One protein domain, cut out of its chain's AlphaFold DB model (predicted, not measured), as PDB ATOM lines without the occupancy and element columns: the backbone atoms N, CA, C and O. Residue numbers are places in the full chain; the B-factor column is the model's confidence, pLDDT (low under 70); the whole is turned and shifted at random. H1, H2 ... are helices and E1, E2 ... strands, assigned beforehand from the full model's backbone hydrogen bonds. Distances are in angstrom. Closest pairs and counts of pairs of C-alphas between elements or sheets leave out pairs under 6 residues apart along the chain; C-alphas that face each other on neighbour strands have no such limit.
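Overview. This is residues 214 to 369 of the 683 residues of the protein "Collar domain-containing protein" of Myxococcus xanthus (UniProt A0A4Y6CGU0). Two sheets face each other as a sandwich, the larger one, E2 E12 E11 E5 E8 E7, strongly curled like part of a barrel and the smaller one, E1 E3 E10 E6, flatter. A small two-stranded ribbon, E4 and E9, lies at one end of the long axis, and the short helix H1 lies toward the other end. The printed part has 156 residues, with one named helix and twelve named strands in the order E1 E2 E3 E4 E5 H1 E6 E7 E8 E9 E10 E11 E12. The larger sheet is mixed, the other two are antiparallel, and the class is mostly strand. The whole is compact, with a radius of gyration of the C-alphas of 16.1 A and spans of 48 by 32 by 23 A.

Along the chain. Begin with the larger sheet: find C-alpha 342 at (37.073, -51.418, -19.849), from where E11, residues 342 to 351, runs 30.3 A. E12, residues 359 to 368, runs 29.0 A to C-alpha 368 at (37.389, -53.895, -13.772). Look next for E5 at residues 263 to 269, 19.1 A, E8 at 309 to 316, 22.4 A, E2 at 222 to 224 and E7 at 296 to 298. In the smaller sheet, E1, residues 214 to 217, begins at C-alpha 214 (24.617, -33.519, -11.192); E3 is residues 231 to 239, 26.4 A, E10 is 327 to 335, 22.9 A, and E6 is 290 to 293. E4 is residues 250 to 252, E9 is 320 to 322 and H1 is 283 to 287.

Arrangement. In the larger sheet E11 and E12 form a hairpin, antiparallel at 158 degrees, with N 348 and O 361 2.8 A apart. E2 is parallel to E12, with N 223 and O 366 2.8 A apart. On E11's other side is E5, antiparallel, with N 265 and O 349 at 2.8 A. E5 and E8 are antiparallel, with N 266 and O 312 at 2.8 A. E7 and E8 form a hairpin, with N 297 and O 315 at 2.8 A. In the smaller sheet, look at N 216 and O 236 of E1 and E3, 2.9 A, N 235 and O 330 of E3 and E10, 2.8 A, and N 292 and O 331 of E10 and E6, 2.9 A. The facing parts of the two sheets are 8.0 A centre to centre. E4 and E9 are antiparallel, with N 252 and O 320 at 2.8 A. H1 only grazes both sheets; its O i to N i+4 pair is within hydrogen-bond range.

Size, cuts and confidence. The two C-alphas farthest apart, of Gln 246 and Thr 274, are 50.3 A apart. The printed part has no cut, and the one long link, residues 270 to 282, joins E5 to H1. The mean pLDDT of the printed part is 88.2; residues 227, 244 and 247 are under 70.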
ATOM      1  N   ARG A 214      23.386 -32.766 -10.975       90.44
ATOM      2  CA  ARG A 214      24.617 -33.519 -11.192       90.44
ATOM      3  C   ARG A 214      24.437 -34.947 -10.701       90.44
ATOM      4  O   ARG A 214      23.856 -35.161  -9.639       90.44
ATOM      5  N   MET A 215      24.938 -35.913 -11.468       90.88
ATOM      6  CA  MET A 215      24.954 -37.317 -11.069       90.88
ATOM      7  C   MET A 215      26.397 -37.768 -10.840       90.88
ATOM      8  O   MET A 215      27.228 -37.620 -11.731       90.88
ATOM      9  N   ASP A 216      26.679 -38.323  -9.665       89.31
ATOM     10  CA  ASP A 216      27.996 -38.840  -9.278       89.31
ATOM     11  C   ASP A 216      27.850 -40.251  -8.677       89.31
ATOM     12  O   ASP A 216      26.766 -40.636  -8.234       89.31
ATOM     13  N   SER A 217      28.924 -41.043  -8.644       88.12
ATOM     14  CA  SER A 217      28.948 -42.311  -7.901       88.12
ATOM     15  C   SER A 217      29.256 -42.067  -6.422       88.12
ATOM     16  O   SER A 217      30.108 -41.247  -6.076       88.12
ATOM     17  N   VAL A 218      28.595 -42.803  -5.532       85.19
ATOM     18  CA  VAL A 218      28.959 -42.869  -4.112       85.19
ATOM     19  C   VAL A 218      29.901 -44.055  -3.939       85.19
ATOM     20  O   VAL A 218      29.472 -45.203  -3.989       85.19
ATOM     21  N   GLY A 219      31.195 -43.773  -3.774       77.06
ATOM     22  CA  GLY A 219      32.240 -44.801  -3.766       77.06
ATOM     23  C   GLY A 219      32.771 -45.118  -5.174       77.06
ATOM     24  O   GLY A 219      32.758 -44.228  -6.034       77.06
ATOM     25  N   PRO A 220      33.277 -46.344  -5.419       74.81
ATOM     26  CA  PRO A 220      33.891 -46.694  -6.695       74.81
ATOM     27  C   PRO A 220      32.861 -46.670  -7.831       74.81
ATOM     28  O   PRO A 220      31.764 -47.210  -7.716       74.81
ATOM     29  N   ASN A 221      33.236 -46.086  -8.969       84.75
ATOM     30  CA  ASN A 221      32.473 -46.139 -10.222       84.75
ATOM     31  C   ASN A 221      32.797 -47.402 -11.047       84.75
ATOM     32  O   ASN A 221      32.624 -47.423 -12.268       84.75
ATOM     33  N   GLN A 222      33.299 -48.441 -10.383       86.50
ATOM     34  CA  GLN A 222      33.731 -49.688 -10.995       86.50
ATOM     35  C   GLN A 222      32.703 -50.798 -10.740       86.50
ATOM     36  O   GLN A 222      32.008 -50.808  -9.725       86.50
ATOM     37  N   VAL A 223      32.588 -51.729 -11.683       87.44
ATOM     38  CA  VAL A 223      31.776 -52.943 -11.577       87.44
ATOM     39  C   VAL A 223      32.706 -54.139 -11.716       87.44
ATOM     40  O   VAL A 223      33.495 -54.203 -12.663       87.44
ATOM     41  N   MET A 224      32.597 -55.079 -10.777       83.25
ATOM     42  CA  MET A 224      33.462 -56.248 -10.712       83.25
ATOM     43  C   MET A 224      33.241 -57.148 -11.924       83.25
ATOM     44  O   MET A 224      32.130 -57.615 -12.171       83.25
ATOM     45  N   ASN A 225      34.316 -57.414 -12.659       84.00
ATOM     46  CA  ASN A 225      34.321 -58.292 -13.822       84.00
ATOM     47  C   ASN A 225      35.124 -59.565 -13.533       84.00
ATOM     48  O   ASN A 225      36.220 -59.760 -14.059       84.00
ATOM     49  N   ALA A 226      34.599 -60.396 -12.635       76.62
ATOM     50  CA  ALA A 226      35.206 -61.667 -12.262       76.62
ATOM     51  C   ALA A 226      34.115 -62.690 -11.917       76.62
ATOM     52  O   ALA A 226      33.261 -62.402 -11.087       76.62
ATOM     53  N   GLU A 227      34.143 -63.862 -12.562       67.56
ATOM     54  CA  GLU A 227      33.416 -65.092 -12.178       67.56
ATOM     55  C   GLU A 227      31.966 -64.916 -11.674       67.56
ATOM     56  O   GLU A 227      31.573 -65.467 -10.652       67.56
ATOM     57  N   ASN A 228      31.138 -64.160 -12.401       72.81
ATOM     58  CA  ASN A 228      29.741 -63.874 -12.033       72.81
ATOM     59  C   ASN A 228      29.541 -63.174 -10.672       72.81
ATOM     60  O   ASN A 228      28.441 -63.211 -10.121       72.81
ATOM     61  N   ALA A 229      30.572 -62.522 -10.135       77.19
ATOM     62  CA  ALA A 229      30.478 -61.792  -8.882       77.19
ATOM     63  C   ALA A 229      29.443 -60.659  -8.968       77.19
ATOM     64  O   ALA A 229      29.424 -59.869  -9.916       77.19
ATOM     65  N   GLU A 230      28.599 -60.565  -7.943       86.88
ATOM     66  CA  GLU A 230      27.625 -59.490  -7.809       86.88
ATOM     67  C   GLU A 230      28.305 -58.206  -7.308       86.88
ATOM     68  O   GLU A 230      29.074 -58.203  -6.342       86.88
ATOM     69  N   SER A 231      27.998 -57.090  -7.969       85.38
ATOM     70  CA  SER A 231      28.410 -55.742  -7.575       85.38
ATOM     71  C   SER A 231      27.206 -54.881  -7.208       85.38
ATOM     72  O   SER A 231      26.113 -55.038  -7.768       85.38
ATOM     73  N   THR A 232      27.434 -53.923  -6.309       88.38
ATOM     74  CA  THR A 232      26.465 -52.883  -5.954       88.38
ATOM     75  C   THR A 232      27.020 -51.516  -6.331       88.38
ATOM     76  O   THR A 232      28.153 -51.188  -5.995       88.38
ATOM     77  N   LEU A 233      26.211 -50.715  -7.018       89.44
ATOM     78  CA  LEU A 233      26.517 -49.347  -7.414       89.44
ATOM     79  C   LEU A 233      25.496 -48.401  -6.783       89.44
ATOM     80  O   LEU A 233      24.288 -48.597  -6.925       89.44
ATOM     81  N   VAL A 234      25.978 -47.353  -6.121       91.19
ATOM     82  CA  VAL A 234      25.132 -46.292  -5.567       91.19
ATOM     83  C   VAL A 234      25.393 -45.006  -6.343       91.19
ATOM     84  O   VAL A 234      26.524 -44.531  -6.421       91.19
ATOM     85  N   LEU A 235      24.345 -44.455  -6.948       92.62
ATOM     86  CA  LEU A 235      24.389 -43.223  -7.731       92.62
ATOM     87  C   LEU A 235      23.728 -42.099  -6.944       92.62
ATOM     88  O   LEU A 235      22.589 -42.247  -6.504       92.62
ATOM     89  N   ARG A 236      24.404 -40.962  -6.810       93.62
ATOM     90  CA  ARG A 236      23.877 -39.774  -6.144       93.62
ATOM     91  C   ARG A 236      23.487 -38.721  -7.167       93.62
ATOM     92  O   ARG A 236      24.331 -38.225  -7.906       93.62
ATOM     93  N   LEU A 237      22.209 -38.354  -7.174       93.75
ATOM     94  CA  LEU A 237      21.674 -37.237  -7.942       93.75
ATOM     95  C   LEU A 237      21.562 -36.018  -7.022       93.75
ATOM     96  O   LEU A 237      20.718 -35.996  -6.130       93.75
ATOM     97  N   THR A 238      22.420 -35.025  -7.225       93.31
ATOM     98  CA  THR A 238      22.542 -33.841  -6.365       93.31
ATOM     99  C   THR A 238      22.033 -32.603  -7.083       93.31
ATOM    100  O   THR A 238      22.348 -32.399  -8.257       93.31
ATOM    101  N   ASN A 239      21.302 -31.748  -6.364       93.19
ATOM    102  CA  ASN A 239      21.080 -30.381  -6.810       93.19
ATOM    103  C   ASN A 239      22.370 -29.567  -6.587       93.19
ATOM    104  O   ASN A 239      22.719 -29.253  -5.449       93.19
ATOM    105  N   SER A 240      23.092 -29.269  -7.666       90.06
ATOM    106  CA  SER A 240      24.382 -28.575  -7.665       90.06
ATOM    107  C   SER A 240      24.276 -27.054  -7.520       90.06
ATOM    108  O   SER A 240      25.310 -26.383  -7.505       90.06
ATOM    109  N   ALA A 241      23.065 -26.497  -7.395       86.50
ATOM    110  CA  ALA A 241      22.885 -25.076  -7.134       86.50
ATOM    111  C   ALA A 241      23.526 -24.682  -5.785       86.50
ATOM    112  O   ALA A 241      23.450 -25.451  -4.818       86.50
ATOM    113  N   PRO A 242      24.134 -23.485  -5.675       82.56
ATOM    114  CA  PRO A 242      24.696 -23.006  -4.417       82.56
ATOM    115  C   PRO A 242      23.646 -22.987  -3.300       82.56
ATOM    116  O   PRO A 242      22.518 -22.524  -3.503       82.56
ATOM    117  N   ALA A 243      24.018 -23.464  -2.110       75.62
ATOM    118  CA  ALA A 243      23.122 -23.508  -0.958       75.62
ATOM    119  C   ALA A 243      22.566 -22.106  -0.639       75.62
ATOM    120  O   ALA A 243      23.325 -21.153  -0.477       75.62
ATOM    121  N   GLY A 244      21.237 -21.984  -0.555       68.50
ATOM    122  CA  GLY A 244      20.545 -20.709  -0.314       68.50
ATOM    123  C   GLY A 244      20.095 -19.951  -1.570       68.50
ATOM    124  O   GLY A 244      19.440 -18.918  -1.431       68.50
ATOM    125  N   SER A 245      20.387 -20.457  -2.775       75.94
ATOM    126  CA  SER A 245      19.870 -19.890  -4.032       75.94
ATOM    127  C   SER A 245      18.339 -19.966  -4.074       75.94
ATOM    128  O   SER A 245      17.758 -21.035  -3.891       75.94
ATOM    129  N   GLN A 246      17.680 -18.829  -4.301       70.12
ATOM    130  CA  GLN A 246      16.220 -18.743  -4.403       70.12
ATOM    131  C   GLN A 246      15.774 -19.105  -5.826       70.12
ATOM    132  O   GLN A 246      16.313 -18.565  -6.788       70.12
ATOM    133  N   GLY A 247      14.785 -19.994  -5.961       69.25
ATOM    134  CA  GLY A 247      14.236 -20.396  -7.265       69.25
ATOM    135  C   GLY A 247      15.021 -21.482  -8.014       69.25
ATOM    136  O   GLY A 247      14.747 -21.711  -9.185       69.25
ATOM    137  N   GLU A 248      15.962 -22.161  -7.350       80.62
ATOM    138  CA  GLU A 248      16.763 -23.265  -7.916       80.62
ATOM    139  C   GLU A 248      16.327 -24.650  -7.390       80.62
ATOM    140  O   GLU A 248      17.084 -25.623  -7.429       80.62
ATOM    141  N   ASP A 249      15.109 -24.754  -6.856       85.88
ATOM    142  CA  ASP A 249      14.536 -26.022  -6.402       85.88
ATOM    143  C   ASP A 249      14.179 -26.904  -7.606       85.88
ATOM    144  O   ASP A 249      13.442 -26.494  -8.503       85.88
ATOM    145  N   VAL A 250      14.628 -28.162  -7.604       88.38
ATOM    146  CA  VAL A 250      14.209 -29.133  -8.622       88.38
ATOM    147  C   VAL A 250      12.998 -29.898  -8.101       88.38
ATOM    148  O   VAL A 250      13.092 -30.688  -7.159       88.38
ATOM    149  N   VAL A 251      11.835 -29.654  -8.705       89.31
ATOM    150  CA  VAL A 251      10.559 -30.244  -8.283       89.31
ATOM    151  C   VAL A 251      10.164 -31.400  -9.197       89.31
ATOM    152  O   VAL A 251       9.843 -31.203 -10.365       89.31
ATOM    153  N   PHE A 252      10.082 -32.601  -8.631       91.31
ATOM    154  CA  PHE A 252       9.500 -33.769  -9.282       91.31
ATOM    155  C   PHE A 252       8.008 -33.858  -8.939       91.31
ATOM    156  O   PHE A 252       7.619 -34.040  -7.778       91.31
ATOM    157  N   LYS A 253       7.157 -33.708  -9.956       89.19
ATOM    158  CA  LYS A 253       5.698 -33.787  -9.858       89.19
ATOM    159  C   LYS A 253       5.243 -35.237  -9.733       89.19
ATOM    160  O   LYS A 253       5.695 -36.106 -10.474       89.19
ATOM    161  N   HIS A 254       4.277 -35.467  -8.852       89.38
ATOM    162  CA  HIS A 254       3.518 -36.711  -8.798       89.38
ATOM    163  C   HIS A 254       2.115 -36.467  -9.364       89.38
ATOM    164  O   HIS A 254       1.401 -35.594  -8.872       89.38
ATOM    165  N   ALA A 255       1.733 -37.238 -10.383       84.94
ATOM    166  CA  ALA A 255       0.404 -37.232 -10.985       84.94
ATOM    167  C   ALA A 255       0.018 -38.651 -11.441       84.94
ATOM    168  O   ALA A 255       0.879 -39.508 -11.659       84.94
ATOM    169  N   SER A 256      -1.286 -38.900 -11.585       76.50
ATOM    170  CA  SER A 256      -1.825 -40.184 -12.056       76.50
ATOM    171  C   SER A 256      -1.617 -40.398 -13.563       76.50
ATOM    172  O   SER A 256      -1.386 -41.528 -13.993       76.50
ATOM    173  N   SER A 257      -1.652 -39.321 -14.353       80.06
ATOM    174  CA  SER A 257      -1.379 -39.311 -15.796       80.06
ATOM    175  C   SER A 257       0.116 -39.474 -16.085       80.06
ATOM    176  O   SER A 257       0.961 -38.843 -15.452       80.06
ATOM    177  N   VAL A 258       0.455 -40.306 -17.077       74.75
ATOM    178  CA  VAL A 258       1.844 -40.511 -17.534       74.75
ATOM    179  C   VAL A 258       2.427 -39.301 -18.270       74.75
ATOM    180  O   VAL A 258       3.645 -39.226 -18.422       74.75
ATOM    181  N   ASN A 259       1.571 -38.381 -18.717       76.25
ATOM    182  CA  ASN A 259       1.966 -37.176 -19.445       76.25
ATOM    183  C   ASN A 259       2.208 -35.976 -18.517       76.25
ATOM    184  O   ASN A 259       2.794 -34.992 -18.956       76.25
ATOM    185  N   ASP A 260       1.797 -36.078 -17.247       79.19
ATOM    186  CA  ASP A 260       1.822 -34.971 -16.282       79.19
ATOM    187  C   ASP A 260       2.681 -35.259 -15.032       79.19
ATOM    188  O   ASP A 260       2.705 -34.461 -14.089       79.19
ATOM    189  N   ARG A 261       3.373 -36.408 -14.985       83.81
ATOM    190  CA  ARG A 261       4.175 -36.861 -13.836       83.81
ATOM    191  C   ARG A 261       5.663 -36.918 -14.172       83.81
ATOM    192  O   ARG A 261       6.080 -37.546 -15.141       83.81
ATOM    193  N   SER A 262       6.499 -36.366 -13.301       90.12
ATOM    194  CA  SER A 262       7.945 -36.434 -13.507       90.12
ATOM    195  C   SER A 262       8.446 -37.876 -13.461       90.12
ATOM    196  O   SER A 262       7.923 -38.717 -12.726       90.12
ATOM    197  N   PHE A 263       9.485 -38.162 -14.239       89.75
ATOM    198  CA  PHE A 263      10.101 -39.483 -14.284       89.75
ATOM    199  C   PHE A 263      11.620 -39.392 -14.236       89.75
ATOM    200  O   PHE A 263      12.220 -38.409 -14.667       89.75
ATOM    201  N   LEU A 264      12.225 -40.479 -13.768       94.00
ATOM    202  CA  LEU A 264      13.644 -40.761 -13.923       94.00
ATOM    203  C   LEU A 264      13.782 -42.107 -14.635       94.00
ATOM    204  O   LEU A 264      13.242 -43.110 -14.178       94.00
ATOM    205  N   LYS A 265      14.469 -42.150 -15.770       94.38
ATOM    206  CA  LYS A 265      14.705 -43.366 -16.555       94.38
ATOM    207  C   LYS A 265      16.192 -43.656 -16.575       94.38
ATOM    208  O   LYS A 265      16.946 -42.977 -17.264       94.38
ATOM    209  N   LEU A 266      16.614 -44.675 -15.840       95.50
ATOM    210  CA  LEU A 266      17.989 -45.143 -15.869       95.50
ATOM    211  C   LEU A 266      18.159 -46.173 -16.986       95.50
ATOM    212  O   LEU A 266      17.551 -47.242 -16.968       95.50
ATOM    213  N   LYS A 267      18.998 -45.845 -17.959       95.00
ATOM    214  CA  LYS A 267      19.328 -46.664 -19.119       95.00
ATOM    215  C   LYS A 267      20.649 -47.386 -18.885       95.00
ATOM    216  O   LYS A 267      21.690 -46.753 -18.715       95.00
ATOM    217  N   VAL A 268      20.589 -48.713 -18.916       95.19
ATOM    218  CA  VAL A 268      21.731 -49.619 -18.804       95.19
ATOM    219  C   VAL A 268      22.041 -50.201 -20.184       95.19
ATOM    220  O   VAL A 268      21.191 -50.891 -20.754       95.19
ATOM    221  N   PRO A 269      23.234 -49.960 -20.749       94.38
ATOM    222  CA  PRO A 269      23.656 -50.601 -21.989       94.38
ATOM    223  C   PRO A 269      23.744 -52.123 -21.825       94.38
ATOM    224  O   PRO A 269      24.476 -52.615 -20.966       94.38
ATOM    225  N   ILE A 270      23.036 -52.861 -22.682       94.56
ATOM    226  CA  ILE A 270      23.033 -54.331 -22.712       94.56
ATOM    227  C   ILE A 270      23.485 -54.860 -24.079       94.56
ATOM    228  O   ILE A 270      23.430 -54.155 -25.097       94.56
ATOM    229  N   GLY A 271      23.972 -56.101 -24.103       91.69
ATOM    230  CA  GLY A 271      24.365 -56.790 -25.334       91.69
ATOM    231  C   GLY A 271      25.199 -58.045 -25.082       91.69
ATOM    232  O   GLY A 271      25.344 -58.490 -23.948       91.69
ATOM    233  N   THR A 272      25.774 -58.608 -26.142       89.06
ATOM    234  CA  THR A 272      26.720 -59.733 -26.057       89.06
ATOM    235  C   THR A 272      28.165 -59.237 -26.029       89.06
ATOM    236  O   THR A 272      28.453 -58.120 -26.468       89.06
ATOM    237  N   THR A 273      29.077 -60.075 -25.538       86.12
ATOM    238  CA  THR A 273      30.511 -59.758 -25.421       86.12
ATOM    239  C   THR A 273      31.157 -59.431 -26.771       86.12
ATOM    240  O   THR A 273      32.000 -58.541 -26.842       86.12
ATOM    241  N   THR A 274      30.711 -60.082 -27.849       83.50
ATOM    242  CA  THR A 274      31.238 -59.882 -29.208       83.50
ATOM    243  C   THR A 274      30.646 -58.661 -29.912       83.50
ATOM    244  O   THR A 274      31.370 -57.929 -30.578       83.50
ATOM    245  N   ALA A 275      29.335 -58.424 -29.792       86.00
ATOM    246  CA  ALA A 275      28.672 -57.358 -30.548       86.00
ATOM    247  C   ALA A 275      28.787 -55.985 -29.871       86.00
ATOM    248  O   ALA A 275      28.812 -54.960 -30.551       86.00
ATOM    249  N   ARG A 276      28.815 -55.945 -28.529       90.38
ATOM    250  CA  ARG A 276      28.845 -54.702 -27.739       90.38
ATOM    251  C   ARG A 276      29.735 -54.872 -26.503       90.38
ATOM    252  O   ARG A 276      29.220 -54.925 -25.388       90.38
ATOM    253  N   PRO A 277      31.069 -54.915 -26.664       87.25
ATOM    254  CA  PRO A 277      32.000 -55.119 -25.548       87.25
ATOM    255  C   PRO A 277      31.937 -54.002 -24.487       87.25
ATOM    256  O   PRO A 277      32.251 -54.226 -23.321       87.25
ATOM    257  N   PHE A 278      31.477 -52.804 -24.862       88.50
ATOM    258  CA  PHE A 278      31.276 -51.675 -23.948       88.50
ATOM    259  C   PHE A 278      29.978 -51.761 -23.124       88.50
ATOM    260  O   PHE A 278      29.804 -50.966 -22.201       88.50
ATOM    261  N   ALA A 279      29.067 -52.697 -23.430       92.00
ATOM    262  CA  ALA A 279      27.856 -52.901 -22.637       92.00
ATOM    263  C   ALA A 279      28.204 -53.265 -21.186       92.00
ATOM    264  O   ALA A 279      29.312 -53.733 -20.899       92.00
ATOM    265  N   LEU A 280      27.271 -53.017 -20.265       91.81
ATOM    266  CA  LEU A 280      27.486 -53.355 -18.864       91.81
ATOM    267  C   LEU A 280      27.302 -54.855 -18.635       91.81
ATOM    268  O   LEU A 280      28.121 -55.456 -17.956       91.81
ATOM    269  N   CYS A 281      26.247 -55.450 -19.191       92.50
ATOM    270  CA  CYS A 281      25.905 -56.858 -18.982       92.50
ATOM    271  C   CYS A 281      24.979 -57.396 -20.090       92.50
ATOM    272  O   CYS A 281      24.606 -56.676 -21.026       92.50
ATOM    273  N   THR A 282      24.621 -58.680 -20.026       93.38
ATOM    274  CA  THR A 282      23.613 -59.275 -20.918       93.38
ATOM    275  C   THR A 282      22.195 -58.858 -20.513       93.38
ATOM    276  O   THR A 282      21.963 -58.328 -19.428       93.38
ATOM    277  N   LYS A 283      21.209 -59.109 -21.383       92.19
ATOM    278  CA  LYS A 283      19.791 -58.843 -21.085       92.19
ATOM    279  C   LYS A 283      19.314 -59.571 -19.823       92.19
ATOM    280  O   LYS A 283      18.623 -58.970 -19.005       92.19
ATOM    281  N   ASP A 284      19.689 -60.837 -19.670       90.81
ATOM    282  CA  ASP A 284      19.254 -61.663 -18.540       90.81
ATOM    283  C   ASP A 284      19.919 -61.219 -17.236       90.81
ATOM    284  O   ASP A 284      19.246 -61.093 -16.215       90.81
ATOM    285  N   GLN A 285      21.206 -60.865 -17.292       91.44
ATOM    286  CA  GLN A 285      21.913 -60.257 -16.163       91.44
ATOM    287  C   GLN A 285      21.278 -58.917 -15.763       91.44
ATOM    288  O   GLN A 285      21.027 -58.686 -14.584       91.44
ATOM    289  N   ALA A 286      20.926 -58.063 -16.733       91.94
ATOM    290  CA  ALA A 286      20.254 -56.790 -16.466       91.94
ATOM    291  C   ALA A 286      18.866 -56.965 -15.830       91.94
ATOM    292  O   ALA A 286      18.474 -56.165 -14.983       91.94
ATOM    293  N   ASN A 287      18.124 -58.014 -16.204       91.44
ATOM    294  CA  ASN A 287      16.838 -58.343 -15.586       91.44
ATOM    295  C   ASN A 287      16.975 -58.739 -14.105       91.44
ATOM    296  O   ASN A 287      16.051 -58.499 -13.328       91.44
ATOM    297  N   GLY A 288      18.117 -59.315 -13.712       90.50
ATOM    298  CA  GLY A 288      18.424 -59.683 -12.327       90.50
ATOM    299  C   GLY A 288      18.786 -58.505 -11.414       90.50
ATOM    300  O   GLY A 288      18.789 -58.665 -10.191       90.50
ATOM    301  N   ILE A 289      19.047 -57.316 -11.974       93.75
ATOM    302  CA  ILE A 289      19.454 -56.136 -11.201       93.75
ATOM    303  C   ILE A 289      18.312 -55.678 -10.285       93.75
ATOM    304  O   ILE A 289      17.195 -55.342 -10.709       93.75
ATOM    305  N   THR A 290      18.625 -55.607  -8.996       93.50
ATOM    306  CA  THR A 290      17.737 -55.019  -7.991       93.50
ATOM    307  C   THR A 290      17.945 -53.509  -7.978       93.50
ATOM    308  O   THR A 290      19.083 -53.048  -7.970       93.50
ATOM    309  N   ARG A 291      16.858 -52.728  -7.990       94.38
ATOM    310  CA  ARG A 291      16.912 -51.260  -8.005       94.38
ATOM    311  C   ARG A 291      16.077 -50.657  -6.881       94.38
ATOM    312  O   ARG A 291      14.943 -51.081  -6.671       94.38
ATOM    313  N   ALA A 292      16.625 -49.660  -6.195       93.56
ATOM    314  CA  ALA A 292      15.950 -48.955  -5.111       93.56
ATOM    315  C   ALA A 292      16.224 -47.447  -5.172       93.56
ATOM    316  O   ALA A 292      17.336 -47.022  -5.476       93.56
ATOM    317  N   LEU A 293      15.195 -46.651  -4.877       95.12
ATOM    318  CA  LEU A 293      15.267 -45.201  -4.699       95.12
ATOM    319  C   LEU A 293      14.209 -44.805  -3.661       95.12
ATOM    320  O   LEU A 293      13.019 -45.058  -3.853       95.12
ATOM    321  N   SER A 294      14.634 -44.217  -2.544       91.62
ATOM    322  CA  SER A 294      13.736 -43.899  -1.426       91.62
ATOM    323  C   SER A 294      12.657 -42.887  -1.828       91.62
ATOM    324  O   SER A 294      12.973 -41.841  -2.390       91.62
ATOM    325  N   GLY A 295      11.383 -43.183  -1.545       88.94
ATOM    326  CA  GLY A 295      10.239 -42.328  -1.902       88.94
ATOM    327  C   GLY A 295       9.756 -42.454  -3.355       88.94
ATOM    328  O   GLY A 295       8.846 -41.730  -3.761       88.94
ATOM    329  N   TRP A 296      10.330 -43.380  -4.129       94.81
ATOM    330  CA  TRP A 296       9.988 -43.629  -5.528       94.81
ATOM    331  C   TRP A 296       9.625 -45.098  -5.752       94.81
ATOM    332  O   TRP A 296      10.166 -46.001  -5.117       94.81
ATOM    333  N   THR A 297       8.727 -45.350  -6.699       92.75
ATOM    334  CA  THR A 297       8.425 -46.693  -7.192       92.75
ATOM    335  C   THR A 297       9.320 -47.002  -8.385       92.75
ATOM    336  O   THR A 297       9.254 -46.321  -9.411       92.75
ATOM    337  N   ALA A 298      10.140 -48.046  -8.267       92.38
ATOM    338  CA  ALA A 298      10.971 -48.552  -9.353       92.38
ATOM    339  C   ALA A 298      10.210 -49.611 -10.168       92.38
ATOM    340  O   ALA A 298       9.833 -50.663  -9.654       92.38
ATOM    341  N   GLN A 299       9.989 -49.347 -11.453       91.00
ATOM    342  CA  GLN A 299       9.297 -50.268 -12.353       91.00
ATOM    343  C   GLN A 299      10.200 -51.444 -12.775       91.00
ATOM    344  O   GLN A 299      11.410 -51.475 -12.511       91.00
ATOM    345  N   ALA A 300       9.604 -52.457 -13.409       87.69
ATOM    346  CA  ALA A 300      10.354 -53.532 -14.055       87.69
ATOM    347  C   ALA A 300      11.200 -52.990 -15.219       87.69
ATOM    348  O   ALA A 300      10.809 -52.035 -15.893       87.69
ATOM    349  N   GLY A 301      12.365 -53.602 -15.444       89.38
ATOM    350  CA  GLY A 301      13.225 -53.257 -16.572       89.38
ATOM    351  C   GLY A 301      12.522 -53.518 -17.897       89.38
ATOM    352  O   GLY A 301      11.975 -54.597 -18.112       89.38
ATOM    353  N   THR A 302      12.525 -52.523 -18.782       93.00
ATOM    354  CA  THR A 302      11.978 -52.656 -20.135       93.00
ATOM    355  C   THR A 302      13.121 -52.566 -21.148       93.00
ATOM    356  O   THR A 302      13.747 -51.504 -21.252       93.00
ATOM    357  N   PRO A 303      13.439 -53.648 -21.885       92.69
ATOM    358  CA  PRO A 303      14.414 -53.588 -22.965       92.69
ATOM    359  C   PRO A 303      13.829 -52.818 -24.155       92.69
ATOM    360  O   PRO A 303      12.634 -52.907 -24.439       92.69
ATOM    361  N   ASN A 304      14.666 -52.070 -24.870       91.88
ATOM    362  CA  ASN A 304      14.264 -51.482 -26.147       91.88
ATOM    363  C   ASN A 304      14.137 -52.552 -27.252       91.88
ATOM    364  O   ASN A 304      14.609 -53.679 -27.093       91.88
ATOM    365  N   ALA A 305      13.509 -52.193 -28.379       89.06
ATOM    366  CA  ALA A 305      13.218 -53.116 -29.484       89.06
ATOM    367  C   ALA A 305      14.458 -53.886 -29.980       89.06
ATOM    368  O   ALA A 305      14.377 -55.083 -30.251       89.06
ATOM    369  N   ASP A 306      15.617 -53.226 -29.992       87.19
ATOM    370  CA  ASP A 306      16.874 -53.803 -30.474       87.19
ATOM    371  C   ASP A 306      17.655 -54.582 -29.394       87.19
ATOM    372  O   ASP A 306      18.760 -55.053 -29.652       87.19
ATOM    373  N   ASN A 307      17.124 -54.710 -28.168       88.06
ATOM    374  CA  ASN A 307      17.802 -55.290 -26.995       88.06
ATOM    375  C   ASN A 307      19.213 -54.711 -26.753       88.06
ATOM    376  O   ASN A 307      20.146 -55.425 -26.381       88.06
ATOM    377  N   THR A 308      19.372 -53.408 -26.965       90.50
ATOM    378  CA  THR A 308      20.629 -52.669 -26.781       90.50
ATOM    379  C   THR A 308      20.655 -51.860 -25.484       90.50
ATOM    380  O   THR A 308      21.728 -51.508 -24.991       90.50
ATOM    381  N   VAL A 309      19.497 -51.555 -24.904       93.75
ATOM    382  CA  VAL A 309      19.382 -50.795 -23.656       93.75
ATOM    383  C   VAL A 309      18.259 -51.378 -22.806       93.75
ATOM    384  O   VAL A 309      17.145 -51.560 -23.293       93.75
ATOM    385  N   MET A 310      18.544 -51.630 -21.530       95.19
ATOM    386  CA  MET A 310      17.545 -51.904 -20.499       95.19
ATOM    387  C   MET A 310      17.181 -50.592 -19.802       95.19
ATOM    388  O   MET A 310      18.071 -49.880 -19.345       95.19
ATOM    389  N   THR A 311      15.893 -50.253 -19.720       95.94
ATOM    390  CA  THR A 311      15.431 -49.018 -19.064       95.94
ATOM    391  C   THR A 311      14.724 -49.333 -17.751       95.94
ATOM    392  O   THR A 311      13.732 -50.061 -17.744       95.94
ATOM    393  N   PHE A 312      15.197 -48.745 -16.652       94.94
ATOM    394  CA  PHE A 312      14.533 -48.746 -15.351       94.94
ATOM    395  C   PHE A 312      13.861 -47.394 -15.118       94.94
ATOM    396  O   PHE A 312      14.535 -46.372 -15.006       94.94
ATOM    397  N   THR A 313      12.532 -47.383 -15.045       94.00
ATOM    398  CA  THR A 313      11.758 -46.161 -14.794       94.00
ATOM    399  C   THR A 313      11.437 -46.044 -13.309       94.00
ATOM    400  O   THR A 313      10.850 -46.952 -12.723       94.00
ATOM    401  N   PHE A 314      11.770 -44.907 -12.714       94.06
ATOM    402  CA  PHE A 314      11.382 -44.517 -11.368       94.06
ATOM    403  C   PHE A 314      10.300 -43.442 -11.458       94.06
ATOM    404  O   PHE A 314      10.434 -42.463 -12.199       94.06
ATOM    405  N   VAL A 315       9.233 -43.631 -10.687       91.94
ATOM    406  CA  VAL A 315       8.105 -42.697 -10.577       91.94
ATOM    407  C   VAL A 315       7.993 -42.244  -9.119       91.94
ATOM    408  O   VAL A 315       8.047 -43.100  -8.234       91.94
ATOM    409  N   PRO A 316       7.866 -40.940  -8.835       93.06
ATOM    410  CA  PRO A 316       7.815 -40.459  -7.461       93.06
ATOM    411  C   PRO A 316       6.481 -40.859  -6.821       93.06
ATOM    412  O   PRO A 316       5.444 -40.760  -7.468       93.06
ATOM    413  N   ASN A 317       6.482 -41.294  -5.557       92.06
ATOM    414  CA  ASN A 317       5.246 -41.697  -4.859       92.06
ATOM    415  C   ASN A 317       4.431 -40.489  -4.354       92.06
ATOM    416  O   ASN A 317       3.249 -40.605  -4.043       92.06
ATOM    417  N   ALA A 318       5.084 -39.332  -4.242       91.75
ATOM    418  CA  ALA A 318       4.525 -38.037  -3.869       91.75
ATOM    419  C   ALA A 318       5.397 -36.927  -4.481       91.75
ATOM    420  O   ALA A 318       6.465 -37.212  -5.014       91.75
ATOM    421  N   LYS A 319       4.981 -35.654  -4.407       90.75
ATOM    422  CA  LYS A 319       5.818 -34.527  -4.861       90.75
ATOM    423  C   LYS A 319       7.168 -34.551  -4.125       90.75
ATOM    424  O   LYS A 319       7.191 -34.428  -2.902       90.75
ATOM    425  N   VAL A 320       8.276 -34.641  -4.862       91.38
ATOM    426  CA  VAL A 320       9.640 -34.584  -4.303       91.38
ATOM    427  C   VAL A 320      10.261 -33.247  -4.682       91.38
ATOM    428  O   VAL A 320      10.292 -32.889  -5.854       91.38
ATOM    429  N   THR A 321      10.729 -32.483  -3.697       90.69
ATOM    430  CA  THR A 321      11.410 -31.197  -3.926       90.69
ATOM    431  C   THR A 321      12.862 -31.322  -3.497       90.69
ATOM    432  O   THR A 321      13.140 -31.538  -2.318       90.69
ATOM    433  N   LEU A 322      13.777 -31.205  -4.455       91.31
ATOM    434  CA  LEU A 322      15.211 -31.289  -4.231       91.31
ATOM    435  C   LEU A 322      15.794 -29.877  -4.124       91.31
ATOM    436  O   LEU A 322      16.032 -29.210  -5.133       91.31
ATOM    437  N   LYS A 323      16.000 -29.426  -2.887       91.06
ATOM    438  CA  LYS A 323      16.582 -28.110  -2.585       91.06
ATOM    439  C   LYS A 323      18.059 -28.025  -3.000       91.06
ATOM    440  O   LYS A 323      18.705 -29.073  -3.053       91.06
ATOM    441  N   PRO A 324      18.621 -26.823  -3.220       89.25
ATOM    442  CA  PRO A 324      20.057 -26.631  -3.434       89.25
ATOM    443  C   PRO A 324      20.910 -27.379  -2.396       89.25
ATOM    444  O   PRO A 324      20.695 -27.234  -1.192       89.25
ATOM    445  N   GLY A 325      21.848 -28.210  -2.858       84.31
ATOM    446  CA  GLY A 325      22.708 -29.059  -2.022       84.31
ATOM    447  C   GLY A 325      22.075 -30.361  -1.505       84.31
ATOM    448  O   GLY A 325      22.785 -31.201  -0.951       84.31
ATOM    449  N   ALA A 326      20.768 -30.575  -1.688       91.00
ATOM    450  CA  ALA A 326      20.121 -31.846  -1.366       91.00
ATOM    451  C   ALA A 326      20.394 -32.899  -2.454       91.00
ATOM    452  O   ALA A 326      20.681 -32.569  -3.609       91.00
ATOM    453  N   HIS A 327      20.282 -34.178  -2.092       93.31
ATOM    454  CA  HIS A 327      20.556 -35.288  -2.999       93.31
ATOM    455  C   HIS A 327      19.557 -36.441  -2.856       93.31
ATOM    456  O   HIS A 327      18.866 -36.573  -1.847       93.31
ATOM    457  N   LEU A 328      19.507 -37.280  -3.888       93.62
ATOM    458  CA  LEU A 328      18.809 -38.561  -3.933       93.62
ATOM    459  C   LEU A 328      19.826 -39.669  -4.223       93.62
ATOM    460  O   LEU A 328      20.757 -39.442  -4.994       93.62
ATOM    461  N   GLU A 329      19.638 -40.860  -3.658       94.31
ATOM    462  CA  GLU A 329      20.513 -42.014  -3.901       94.31
ATOM    463  C   GLU A 329      19.747 -43.156  -4.570       94.31
ATOM    464  O   GLU A 329      18.726 -43.625  -4.063       94.31
ATOM    465  N   ILE A 330      20.244 -43.588  -5.729       94.25
ATOM    466  CA  ILE A 330      19.744 -44.732  -6.487       94.25
ATOM    467  C   ILE A 330      20.712 -45.890  -6.258       94.25
ATOM    468  O   ILE A 330      21.876 -45.811  -6.648       94.25
ATOM    469  N   THR A 331      20.232 -46.982  -5.670       92.88
ATOM    470  CA  THR A 331      21.019 -48.204  -5.461       92.88
ATOM    471  C   THR A 331      20.686 -49.229  -6.537       92.88
ATOM    472  O   THR A 331      19.520 -49.581  -6.728       92.88
ATOM    473  N   LEU A 332      21.715 -49.733  -7.215       92.56
ATOM    474  CA  LEU A 332      21.656 -50.863  -8.136       92.56
ATOM    475  C   LEU A 332      22.477 -52.005  -7.542       92.56
ATOM    476  O   LEU A 332      23.686 -51.870  -7.396       92.56
ATOM    477  N   ALA A 333      21.838 -53.117  -7.204       90.81
ATOM    478  CA  ALA A 333      22.494 -54.295  -6.644       90.81
ATOM    479  C   ALA A 333      22.370 -55.494  -7.589       90.81
ATOM    480  O   ALA A 333      21.516 -55.504  -8.483       90.81
ATOM    481  N   LYS A 334      23.194 -56.522  -7.359       90.81
ATOM    482  CA  LYS A 334      23.271 -57.737  -8.191       90.81
ATOM    483  C   LYS A 334      23.696 -57.466  -9.636       90.81
ATOM    484  O   LYS A 334      23.237 -58.122 -10.567       90.81
ATOM    485  N   ILE A 335      24.554 -56.467  -9.839       90.62
ATOM    486  CA  ILE A 335      25.137 -56.212 -11.155       90.62
ATOM    487  C   ILE A 335      26.198 -57.279 -11.399       90.62
ATOM    488  O   ILE A 335      27.177 -57.348 -10.661       90.62
ATOM    489  N   VAL A 336      26.010 -58.081 -12.443       89.06
ATOM    490  CA  VAL A 336      26.964 -59.107 -12.874       89.06
ATOM    491  C   VAL A 336      27.374 -58.818 -14.309       89.06
ATOM    492  O   VAL A 336      26.521 -58.534 -15.152       89.06
ATOM    493  N   THR A 337      28.669 -58.905 -14.602       88.81
ATOM    494  CA  THR A 337      29.193 -58.759 -15.961       88.81
ATOM    495  C   THR A 337      30.205 -59.851 -16.285       88.81
ATOM    496  O   THR A 337      30.963 -60.285 -15.425       88.81
ATOM    497  N   GLY A 338      30.175 -60.309 -17.537       83.94
ATOM    498  CA  GLY A 338      31.218 -61.141 -18.147       83.94
ATOM    499  C   GLY A 338      31.740 -60.520 -19.445       83.94
ATOM    500  O   GLY A 338      32.301 -61.211 -20.295       83.94
ATOM    501  N   HIS A 339      31.473 -59.227 -19.655       88.62
ATOM    502  CA  HIS A 339      31.957 -58.479 -20.814       88.62
ATOM    503  C   HIS A 339      33.442 -58.153 -20.655       88.62
ATOM    504  O   HIS A 339      33.934 -58.124 -19.535       88.62
ATOM    505  N   PRO A 340      34.184 -57.882 -21.740       86.75
ATOM    506  CA  PRO A 340      35.582 -57.477 -21.626       86.75
ATOM    507  C   PRO A 340      35.760 -56.261 -20.705       86.75
ATOM    508  O   PRO A 340      34.957 -55.324 -20.749       86.75
ATOM    509  N   SER A 341      36.816 -56.270 -19.889       86.88
ATOM    510  CA  SER A 341      37.151 -55.149 -19.003       86.88
ATOM    511  C   SER A 341      37.377 -53.859 -19.794       86.88
ATOM    512  O   SER A 341      37.890 -53.885 -20.914       86.88
ATOM    513  N   GLY A 342      36.989 -52.728 -19.210       86.81
ATOM    514  CA  GLY A 342      37.073 -51.418 -19.849       86.81
ATOM    515  C   GLY A 342      35.860 -50.525 -19.576       86.81
ATOM    516  O   GLY A 342      34.978 -50.882 -18.784       86.81
ATOM    517  N   PRO A 343      35.782 -49.357 -20.235       89.75
ATOM    518  CA  PRO A 343      34.761 -48.364 -19.945       89.75
ATOM    519  C   PRO A 343      33.351 -48.879 -20.263       89.75
ATOM    520  O   PRO A 343      33.106 -49.613 -21.225       89.75
ATOM    521  N   ALA A 344      32.412 -48.467 -19.428       91.69
ATOM    522  CA  ALA A 344      30.974 -48.588 -19.594       91.69
ATOM    523  C   ALA A 344      30.334 -47.246 -19.214       91.69
ATOM    524  O   ALA A 344      31.012 -46.303 -18.811       91.69
ATOM    525  N   HIS A 345      29.020 -47.130 -19.352       92.75
ATOM    526  CA  HIS A 345      28.309 -45.953 -18.874       92.75
ATOM    527  C   HIS A 345      26.881 -46.308 -18.480       92.75
ATOM    528  O   HIS A 345      26.330 -47.309 -18.935       92.75
ATOM    529  N   LEU A 346      26.283 -45.453 -17.661       94.06
ATOM    530  CA  LEU A 346      24.849 -45.416 -17.409       94.06
ATOM    531  C   LEU A 346      24.310 -44.064 -17.833       94.06
ATOM    532  O   LEU A 346      25.013 -43.060 -17.743       94.06
ATOM    533  N   GLU A 347      23.058 -44.030 -18.273       93.88
ATOM    534  CA  GLU A 347      22.439 -42.775 -18.687       93.88
ATOM    535  C   GLU A 347      21.116 -42.573 -17.957       93.88
ATOM    536  O   GLU A 347      20.216 -43.398 -18.068       93.88
ATOM    537  N   LEU A 348      20.990 -41.486 -17.206       94.19
ATOM    538  CA  LEU A 348      19.758 -41.102 -16.529       94.19
ATOM    539  C   LEU A 348      19.042 -40.042 -17.357       94.19
ATOM    540  O   LEU A 348      19.555 -38.943 -17.536       94.19
ATOM    541  N   GLU A 349      17.851 -40.362 -17.838       93.19
ATOM    542  CA  GLU A 349      16.940 -39.396 -18.443       93.19
ATOM    543  C   GLU A 349      15.948 -38.897 -17.402       93.19
ATOM    544  O   GLU A 349      15.348 -39.691 -16.676       93.19
ATOM    545  N   TYR A 350      15.758 -37.588 -17.347       90.75
ATOM    546  CA  TYR A 350      14.761 -36.937 -16.508       90.75
ATOM    547  C   TYR A 350      13.803 -36.148 -17.391       90.75
ATOM    548  O   TYR A 350      14.198 -35.638 -18.441       90.75
ATOM    549  N   GLY A 351      12.548 -36.043 -16.969       86.38
ATOM    550  CA  GLY A 351      11.578 -35.267 -17.725       86.38
ATOM    551  C   GLY A 351      10.290 -34.951 -16.990       86.38
ATOM    552  O   GLY A 351      10.059 -35.431 -15.874       86.38
ATOM    553  N   GLN A 352       9.473 -34.117 -17.636       84.19
ATOM    554  CA  GLN A 352       8.240 -33.529 -17.105       84.19
ATOM    555  C   GLN A 352       8.483 -32.757 -15.797       84.19
ATOM    556  O   GLN A 352       7.749 -32.898 -14.812       84.19
ATOM    557  N   LEU A 353       9.547 -31.950 -15.774       84.31
ATOM    558  CA  LEU A 353       9.854 -31.020 -14.687       84.31
ATOM    559  C   LEU A 353       9.200 -29.653 -14.983       84.31
ATOM    560  O   LEU A 353       9.222 -29.221 -16.130       84.31
ATOM    561  N   PRO A 354       8.595 -28.964 -13.994       76.69
ATOM    562  CA  PRO A 354       7.869 -27.713 -14.234       76.69
ATOM    563  C   PRO A 354       8.723 -26.587 -14.830       76.69
ATOM    564  O   PRO A 354       8.244 -25.882 -15.710       76.69
ATOM    565  N   ASP A 355       9.966 -26.440 -14.370       76.25
ATOM    566  CA  ASP A 355      10.804 -25.271 -14.680       76.25
ATOM    567  C   ASP A 355      11.979 -25.592 -15.624       76.25
ATOM    568  O   ASP A 355      12.705 -24.695 -16.068       76.25
ATOM    569  N   PHE A 356      12.164 -26.871 -15.960       78.69
ATOM    570  CA  PHE A 356      13.341 -27.384 -16.663       78.69
ATOM    571  C   PHE A 356      12.947 -28.261 -17.847       78.69
ATOM    572  O   PHE A 356      11.971 -29.005 -17.782       78.69
ATOM    573  N   ARG A 357      13.743 -28.204 -18.919       76.62
ATOM    574  CA  ARG A 357      13.595 -29.127 -20.050       76.62
ATOM    575  C   ARG A 357      13.931 -30.553 -19.640       76.62
ATOM    576  O   ARG A 357      14.779 -30.772 -18.781       76.62
ATOM    577  N   ASP A 358      13.315 -31.508 -20.323       81.81
ATOM    578  CA  ASP A 358      13.748 -32.900 -20.300       81.81
ATOM    579  C   ASP A 358      15.212 -32.992 -20.745       81.81
ATOM    580  O   ASP A 358      15.655 -32.292 -21.662       81.81
ATOM    581  N   GLY A 359      15.967 -33.877 -20.111       85.31
ATOM    582  CA  GLY A 359      17.383 -34.004 -20.396       85.31
ATOM    583  C   GLY A 359      17.969 -35.321 -19.932       85.31
ATOM    584  O   GLY A 359      17.270 -36.235 -19.488       85.31
ATOM    585  N   ARG A 360      19.287 -35.431 -20.090       90.00
ATOM    586  CA  ARG A 360      20.032 -36.666 -19.862       90.00
ATOM    587  C   ARG A 360      21.344 -36.387 -19.149       90.00
ATOM    588  O   ARG A 360      22.022 -35.415 -19.466       90.00
ATOM    589  N   LEU A 361      21.701 -37.260 -18.216       90.88
ATOM    590  CA  LEU A 361      22.976 -37.268 -17.505       90.88
ATOM    591  C   LEU A 361      23.667 -38.607 -17.760       90.88
ATOM    592  O   LEU A 361      23.048 -39.657 -17.604       90.88
ATOM    593  N   THR A 362      24.945 -38.581 -18.122       91.56
ATOM    594  CA  THR A 362      25.741 -39.792 -18.361       91.56
ATOM    595  C   THR A 362      26.746 -39.971 -17.229       91.56
ATOM    596  O   THR A 362      27.477 -39.038 -16.906       91.56
ATOM    597  N   ILE A 363      26.809 -41.170 -16.649       90.69
ATOM    598  CA  ILE A 363      27.852 -41.555 -15.691       90.69
ATOM    599  C   ILE A 363      28.810 -42.534 -16.358       90.69
ATOM    600  O   ILE A 363      28.357 -43.597 -16.794       90.69
ATOM    601  N   PRO A 364      30.118 -42.229 -16.400       91.31
ATOM    602  CA  PRO A 364      31.126 -43.195 -16.793       91.31
ATOM    603  C   PRO A 364      31.309 -44.243 -15.691       91.31
ATOM    604  O   PRO A 364      31.471 -43.917 -14.515       91.31
ATOM    605  N   LEU A 365      31.319 -45.504 -16.102       91.00
ATOM    606  CA  LEU A 365      31.659 -46.648 -15.269       91.00
ATOM    607  C   LEU A 365      32.859 -47.378 -15.864       91.00
ATOM    608  O   LEU A 365      33.174 -47.231 -17.045       91.00
ATOM    609  N   GLU A 366      33.482 -48.238 -15.077       89.56
ATOM    610  CA  GLU A 366      34.526 -49.133 -15.561       89.56
ATOM    611  C   GLU A 366      34.233 -50.572 -15.131       89.56
ATOM    612  O   GLU A 366      33.937 -50.849 -13.975       89.56
ATOM    613  N   LYS A 367      34.299 -51.506 -16.080       89.50
ATOM    614  CA  LYS A 367      34.289 -52.941 -15.791       89.50
ATOM    615  C   LYS A 367      35.724 -53.344 -15.483       89.50
ATOM    616  O   LYS A 367      36.546 -53.365 -16.402       89.50
ATOM    617  N   ALA A 368      36.028 -53.632 -14.224       83.62
ATOM    618  CA  ALA A 368      37.389 -53.895 -13.772       83.62
ATOM    619  C   ALA A 368      37.482 -55.250 -13.049       83.62
ATOM    620  O   ALA A 368      36.561 -55.626 -12.324       83.62
ATOM    621  N   PRO A 369      38.590 -55.997 -13.219       70.56
ATOM    622  CA  PRO A 369      38.847 -57.222 -12.457       70.56
ATOM    623  C   PRO A 369      39.348 -56.937 -11.028       70.56
ATOM    624  O   PRO A 369      39.452 -57.855 -10.215       70.56
TER     625      PRO A 369